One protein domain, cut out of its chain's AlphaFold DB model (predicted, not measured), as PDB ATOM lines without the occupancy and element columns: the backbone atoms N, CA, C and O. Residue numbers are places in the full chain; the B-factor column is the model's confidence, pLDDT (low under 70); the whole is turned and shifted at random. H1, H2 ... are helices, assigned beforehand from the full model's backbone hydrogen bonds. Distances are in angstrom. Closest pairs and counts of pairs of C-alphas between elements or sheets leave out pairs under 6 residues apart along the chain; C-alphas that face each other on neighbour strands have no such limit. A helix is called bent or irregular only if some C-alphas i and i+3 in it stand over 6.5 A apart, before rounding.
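What this domain is: This is residues 2 to 49 of the 108 residues of an uncharacterized protein of Pontiella desulfatans (UniProt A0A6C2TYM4). The printed part is a flat helical hairpin of two long helices: H1 runs one way, a tight turn follows, and H2 folds back nearly alongside it, with a thin space between them over much of their length. The first stretch, residues 2 to 10, sticks out past this body as a free arm and adds to the length. The printed part has 48 residues with two named helices, H1 then H2, and no named strand; its class is all helix. It is loose, with a radius of gyration of the C-alphas of 12.9 A, and spans 45 by 25 by 6 A.

Where its parts are: H1 is residues 4 to 24, 31.1 A from first to last C-alpha, beginning with C-alpha 4 at (-10.250, 63.322, 94.947). It is neither bent nor irregular, but only just: C-alphas 5 and 8 are 6.4 A apart. H2 is residues 28 to 46, 27.0 A long from C-alpha 28 at (-10.638, 26.497, 82.332) to C-alpha 46 at (-2.626, 51.972, 86.185). H2 is irregular, with C-alphas 29 and 32 standing 7.3 A apart, and has a kink of 28 degrees near residue 35.

How they stand to each other: H1 and H2 form a helical hairpin, at a shallow tilt of 10 degrees, opposite ways. They only just touch, with 3 pairs of C-alphas within 8 A, through residues 19 to 23 of H1 and 31 to 38 of H2 alone. The closest C-alphas are those of Leu 19 and Ala 38, 6.8 A apart. Of the O i to N i+4 pairs, 15 of 17 in H1 and 13 of 15 in H2 are within hydrogen-bond range.

The domain as a whole: The two C-alphas farthest apart, those of Glu 2 and Glu 29, are 45.4 A from each other. The printed part has no cut, and the link from H1 to H2 is tight. Residues 2 to 10, of which 4 to 10 belong to H1, stand free; without them the body spans 29 by 21 by 6 A. The mean pLDDT of the printed part is 89.8, and residues 2 to 6 are under 70.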
ATOM      1  N   GLU A   2     -10.642  68.186  98.961       46.84
ATOM      2  CA  GLU A   2     -10.685  66.971  99.814       46.84
ATOM      3  C   GLU A   2     -11.669  65.918  99.248       46.84
ATOM      4  O   GLU A   2     -12.296  65.174  99.991       46.84
ATOM      5  N   THR A   3     -11.871  65.861  97.926       50.34
ATOM      6  CA  THR A   3     -12.844  64.919  97.319       50.34
ATOM      7  C   THR A   3     -12.224  63.974  96.287       50.34
ATOM      8  O   THR A   3     -12.885  63.043  95.844       50.34
ATOM      9  N   GLU A   4     -10.944  64.147  95.951       51.72
ATOM     10  CA  GLU A   4     -10.250  63.322  94.947       51.72
ATOM     11  C   GLU A   4      -9.805  61.955  95.502       51.72
ATOM     12  O   GLU A   4      -9.893  60.952  94.804       51.72
ATOM     13  N   CYS A   5      -9.482  61.874  96.801       55.62
ATOM     14  CA  CYS A   5      -9.012  60.649  97.473       55.62
ATOM     15  C   CYS A   5     -10.053  59.500  97.505       55.62
ATOM     16  O   CYS A   5      -9.702  58.355  97.758       55.62
ATOM     17  N   SER A   6     -11.339  59.766  97.226       67.38
ATOM     18  CA  SER A   6     -12.387  58.729  97.223       67.38
ATOM     19  C   SER A   6     -12.662  58.131  95.842       67.38
ATOM     20  O   SER A   6     -13.085  56.981  95.767       67.38
ATOM     21  N   ALA A   7     -12.492  58.889  94.756       80.38
ATOM     22  CA  ALA A   7     -12.946  58.455  93.433       80.38
ATOM     23  C   ALA A   7     -11.970  57.466  92.782       80.38
ATOM     24  O   ALA A   7     -12.402  56.467  92.202       80.38
ATOM     25  N   GLU A   8     -10.664  57.705  92.920       82.62
ATOM     26  CA  GLU A   8      -9.620  56.799  92.424       82.62
ATOM     27  C   GLU A   8      -9.632  55.469  93.180       82.62
ATOM     28  O   GLU A   8      -9.627  54.410  92.556       82.62
ATOM     29  N   GLN A   9      -9.757  55.516  94.511       86.56
ATOM     30  CA  GLN A   9      -9.859  54.314  95.336       86.56
ATOM     31  C   GLN A   9     -11.086  53.475  94.959       86.56
ATOM     32  O   GLN A   9     -10.960  52.274  94.741       86.56
ATOM     33  N   VAL A  10     -12.258  54.101  94.805       91.00
ATOM     34  CA  VAL A  10     -13.475  53.396  94.371       91.00
ATOM     35  C   VAL A  10     -13.315  52.825  92.959       91.00
ATOM     36  O   VAL A  10     -13.782  51.722  92.685       91.00
ATOM     37  N   SER A  11     -12.641  53.537  92.054       91.62
ATOM     38  CA  SER A  11     -12.390  53.047  90.692       91.62
ATOM     39  C   SER A  11     -11.473  51.822  90.694       91.62
ATOM     40  O   SER A  11     -11.753  50.848  89.997       91.62
ATOM     41  N   PHE A  12     -10.433  51.832  91.531       92.50
ATOM     42  CA  PHE A  12      -9.543  50.689  91.721       92.50
ATOM     43  C   PHE A  12     -10.262  49.498  92.368       92.50
ATOM     44  O   PHE A  12     -10.136  48.371  91.894       92.50
ATOM     45  N   GLU A  13     -11.061  49.732  93.412       93.62
ATOM     46  CA  GLU A  13     -11.860  48.686  94.061       93.62
ATOM     47  C   GLU A  13     -12.853  48.049  93.082       93.62
ATOM     48  O   GLU A  13     -13.010  46.830  93.077       93.62
ATOM     49  N   ASN A  14     -13.470  48.847  92.205       94.81
ATOM     50  CA  ASN A  14     -14.354  48.345  91.155       94.81
ATOM     51  C   ASN A  14     -13.609  47.489  90.127       94.81
ATOM     52  O   ASN A  14     -14.117  46.430  89.756       94.81
ATOM     53  N   LEU A  15     -12.417  47.915  89.689       95.38
ATOM     54  CA  LEU A  15     -11.568  47.105  88.815       95.38
ATOM     55  C   LEU A  15     -11.243  45.771  89.495       95.38
ATOM     56  O   LEU A  15     -11.536  44.714  88.944       95.38
ATOM     57  N   LEU A  16     -10.717  45.806  90.721       94.44
ATOM     58  CA  LEU A  16     -10.325  44.611  91.467       94.44
ATOM     59  C   LEU A  16     -11.504  43.658  91.705       94.44
ATOM     60  O   LEU A  16     -11.373  42.447  91.501       94.44
ATOM     61  N   ALA A  17     -12.658  44.186  92.117       95.06
ATOM     62  CA  ALA A  17     -13.872  43.405  92.320       95.06
ATOM     63  C   ALA A  17     -14.367  42.787  91.006       95.06
ATOM     64  O   ALA A  17     -14.737  41.613  90.990       95.06
ATOM     65  N   GLY A  18     -14.322  43.546  89.905       95.38
ATOM     66  CA  GLY A  18     -14.656  43.071  88.565       95.38
ATOM     67  C   GLY A  18     -13.755  41.920  88.127       95.38
ATOM     68  O   GLY A  18     -14.260  40.840  87.828       95.38
ATOM     69  N   LEU A  19     -12.432  42.112  88.177       95.25
ATOM     70  CA  LEU A  19     -11.445  41.076  87.855       95.25
ATOM     71  C   LEU A  19     -11.691  39.811  88.686       95.25
ATOM     72  O   LEU A  19     -11.868  38.726  88.140       95.25
ATOM     73  N   THR A  20     -11.780  39.958  90.008       94.31
ATOM     74  CA  THR A  20     -11.966  38.828  90.930       94.31
ATOM     75  C   THR A  20     -13.253  38.061  90.623       94.31
ATOM     76  O   THR A  20     -13.235  36.836  90.528       94.31
ATOM     77  N   ALA A  21     -14.370  38.767  90.419       94.94
ATOM     78  CA  ALA A  21     -15.654  38.146  90.110       94.94
ATOM     79  C   ALA A  21     -15.619  37.345  88.799       94.94
ATOM     80  O   ALA A  21     -16.222  36.272  88.739       94.94
ATOM     81  N   ARG A  22     -14.894  37.830  87.778       94.81
ATOM     82  CA  ARG A  22     -14.722  37.110  86.507       94.81
ATOM     83  C   ARG A  22     -13.975  35.794  86.693       94.81
ATOM     84  O   ARG A  22     -14.424  34.781  86.171       94.81
ATOM     85  N   PHE A  23     -12.889  35.779  87.468       95.38
ATOM     86  CA  PHE A  23     -12.048  34.584  87.613       95.38
ATOM     87  C   PHE A  23     -12.638  33.488  88.516       95.38
ATOM     88  O   PHE A  23     -12.290  32.325  88.338       95.38
ATOM     89  N   ILE A  24     -13.545  33.804  89.453       93.94
ATOM     90  CA  ILE A  24     -14.077  32.811  90.415       93.94
ATOM     91  C   ILE A  24     -14.789  31.628  89.737       93.94
ATOM     92  O   ILE A  24     -14.672  30.501  90.212       93.94
ATOM     93  N   ASN A  25     -15.547  31.869  88.664       89.81
ATOM     94  CA  ASN A  25     -16.357  30.840  87.992       89.81
ATOM     95  C   ASN A  25     -15.977  30.659  86.517       89.81
ATOM     96  O   ASN A  25     -16.794  30.182  85.727       89.81
ATOM     97  N   LEU A  26     -14.772  31.080  86.136       95.19
ATOM     98  CA  LEU A  26     -14.338  31.035  84.750       95.19
ATOM     99  C   LEU A  26     -14.064  29.582  84.319       95.19
ATOM    100  O   LEU A  26     -13.338  28.871  85.024       95.19
ATOM    101  N   PRO A  27     -14.613  29.115  83.185       96.06
ATOM    102  CA  PRO A  27     -14.235  27.831  82.609       96.06
ATOM    103  C   PRO A  27     -12.734  27.795  82.318       96.06
ATOM    104  O   PRO A  27     -12.169  28.775  81.841       96.06
ATOM    105  N   SER A  28     -12.087  26.650  82.542       94.19
ATOM    106  CA  SER A  28     -10.638  26.497  82.332       94.19
ATOM    107  C   SER A  28     -10.185  26.851  80.913       94.19
ATOM    108  O   SER A  28      -9.064  27.293  80.721       94.19
ATOM    109  N   GLU A  29     -11.065  26.659  79.931       96.75
ATOM    110  CA  GLU A  29     -10.824  26.931  78.509       96.75
ATOM    111  C   GLU A  29     -10.746  28.434  78.194       96.75
ATOM    112  O   GLU A  29     -10.198  28.818  77.167       96.75
ATOM    113  N   GLU A  30     -11.286  29.282  79.071       96.81
ATOM    114  CA  GLU A  30     -11.333  30.737  78.897       96.81
ATOM    115  C   GLU A  30     -10.255  31.456  79.724       96.81
ATOM    116  O   GLU A  30     -10.060  32.663  79.559       96.81
ATOM    117  N   VAL A  31      -9.540  30.734  80.599       96.12
ATOM    118  CA  VAL A  31      -8.577  31.309  81.556       96.12
ATOM    119  C   VAL A  31      -7.492  32.115  80.861       96.12
ATOM    120  O   VAL A  31      -7.259  33.249  81.268       96.12
ATOM    121  N   ASP A  32      -6.883  31.575  79.807       96.00
ATOM    122  CA  ASP A  32      -5.793  32.256  79.101       96.00
ATOM    123  C   ASP A  32      -6.271  33.597  78.520       96.00
ATOM    124  O   ASP A  32      -5.720  34.653  78.826       96.00
ATOM    125  N   SER A  33      -7.401  33.591  77.804       96.19
ATOM    126  CA  SER A  33      -7.983  34.823  77.249       96.19
ATOM    127  C   SER A  33      -8.379  35.841  78.325       96.19
ATOM    128  O   SER A  33      -8.196  37.046  78.154       96.19
ATOM    129  N   ALA A  34      -8.872  35.375  79.476       97.00
ATOM    130  CA  ALA A  34      -9.221  36.260  80.578       97.00
ATOM    131  C   ALA A  34      -7.986  36.861  81.259       97.00
ATOM    132  O   ALA A  34      -8.068  37.988  81.753       97.00
ATOM    133  N   ILE A  35      -6.857  36.140  81.296       97.00
ATOM    134  CA  ILE A  35      -5.571  36.677  81.756       97.00
ATOM    135  C   ILE A  35      -5.127  37.796  80.815       97.00
ATOM    136  O   ILE A  35      -4.832  38.885  81.301       97.00
ATOM    137  N   GLU A  36      -5.146  37.575  79.500       96.12
ATOM    138  CA  GLU A  36      -4.770  38.593  78.506       96.12
ATOM    139  C   GLU A  36      -5.612  39.871  78.648       96.12
ATOM    140  O   GLU A  36      -5.076  40.983  78.730       96.12
ATOM    141  N   ASP A  37      -6.935  39.719  78.749       96.50
ATOM    142  CA  ASP A  37      -7.854  40.840  78.940       96.50
ATOM    143  C   ASP A  37      -7.625  41.557  80.279       96.50
ATOM    144  O   ASP A  37      -7.623  42.788  80.334       96.50
ATOM    145  N   ALA A  38      -7.382  40.808  81.361       97.19
ATOM    146  CA  ALA A  38      -7.085  41.383  82.670       97.19
ATOM    147  C   ALA A  38      -5.755  42.147  82.677       97.19
ATOM    148  O   ALA A  38      -5.690  43.234  83.248       97.19
ATOM    149  N   GLN A  39      -4.706  41.623  82.035       97.06
ATOM    150  CA  GLN A  39      -3.427  42.322  81.908       97.06
ATOM    151  C   GLN A  39      -3.600  43.653  81.174       97.06
ATOM    152  O   GLN A  39      -3.097  44.670  81.656       97.06
ATOM    153  N   ARG A  40      -4.360  43.665  80.070       95.81
ATOM    154  CA  ARG A  40      -4.699  44.894  79.342       95.81
ATOM    155  C   ARG A  40      -5.414  45.899  80.240       95.81
ATOM    156  O   ARG A  40      -4.945  47.025  80.371       95.81
ATOM    157  N   GLU A  41      -6.507  45.491  80.887       96.19
ATOM    158  CA  GLU A  41      -7.298  46.368  81.764       96.19
ATOM    159  C   GLU A  41      -6.460  46.961  82.907       96.19
ATOM    160  O   GLU A  41      -6.557  48.152  83.194       96.19
ATOM    161  N   VAL A  42      -5.614  46.148  83.550       95.44
ATOM    162  CA  VAL A  42      -4.740  46.595  84.645       95.44
ATOM    163  C   VAL A  42      -3.701  47.593  84.147       95.44
ATOM    164  O   VAL A  42      -3.512  48.636  84.775       95.44
ATOM    165  N   CYS A  43      -3.040  47.302  83.026       95.00
ATOM    166  CA  CYS A  43      -2.039  48.197  82.460       95.00
ATOM    167  C   CYS A  43      -2.649  49.524  82.002       95.00
ATOM    168  O   CYS A  43      -2.091  50.574  82.305       95.00
ATOM    169  N   GLU A  44      -3.804  49.497  81.337       94.31
ATOM    170  CA  GLU A  44      -4.518  50.706  80.916       94.31
ATOM    171  C   GLU A  44      -4.987  51.541  82.114       94.31
ATOM    172  O   GLU A  44      -4.848  52.763  82.102       94.31
ATOM    173  N   PHE A  45      -5.507  50.897  83.164       95.00
ATOM    174  CA  PHE A  45      -5.998  51.590  84.354       95.00
ATOM    175  C   PHE A  45      -4.872  52.227  85.180       95.00
ATOM    176  O   PHE A  45      -5.019  53.351  85.654       95.00
ATOM    177  N   LEU A  46      -3.754  51.517  85.364       92.06
ATOM    178  CA  LEU A  46      -2.626  51.972  86.185       92.06
ATOM    179  C   LEU A  46      -1.560  52.746  85.391       92.06
ATOM    180  O   LEU A  46      -0.633  53.283  85.995       92.06
ATOM    181  N   GLY A  47      -1.666  52.794  84.061       92.12
ATOM    182  CA  GLY A  47      -0.651  53.386  83.188       92.12
ATOM    183  C   GLY A  47       0.672  52.613  83.191       92.12
ATOM    184  O   GLY A  47       1.733  53.230  83.162       92.12
ATOM    185  N   LEU A  48       0.621  51.279  83.275       92.75
ATOM    186  CA  LEU A  48       1.811  50.420  83.240       92.75
ATOM    187  C   LEU A  48       2.199  50.091  81.799       92.75
ATOM    188  O   LEU A  48       1.343  49.735  80.988       92.75
ATOM    189  N   ASP A  49       3.498  50.110  81.512       90.19
ATOM    190  CA  ASP A  49       4.018  49.812  80.173       90.19
ATOM    191  C   ASP A  49       3.926  48.321  79.803       90.19
ATOM    192  O   ASP A  49       3.809  47.980  78.627       90.19
TER     193      ASP A  49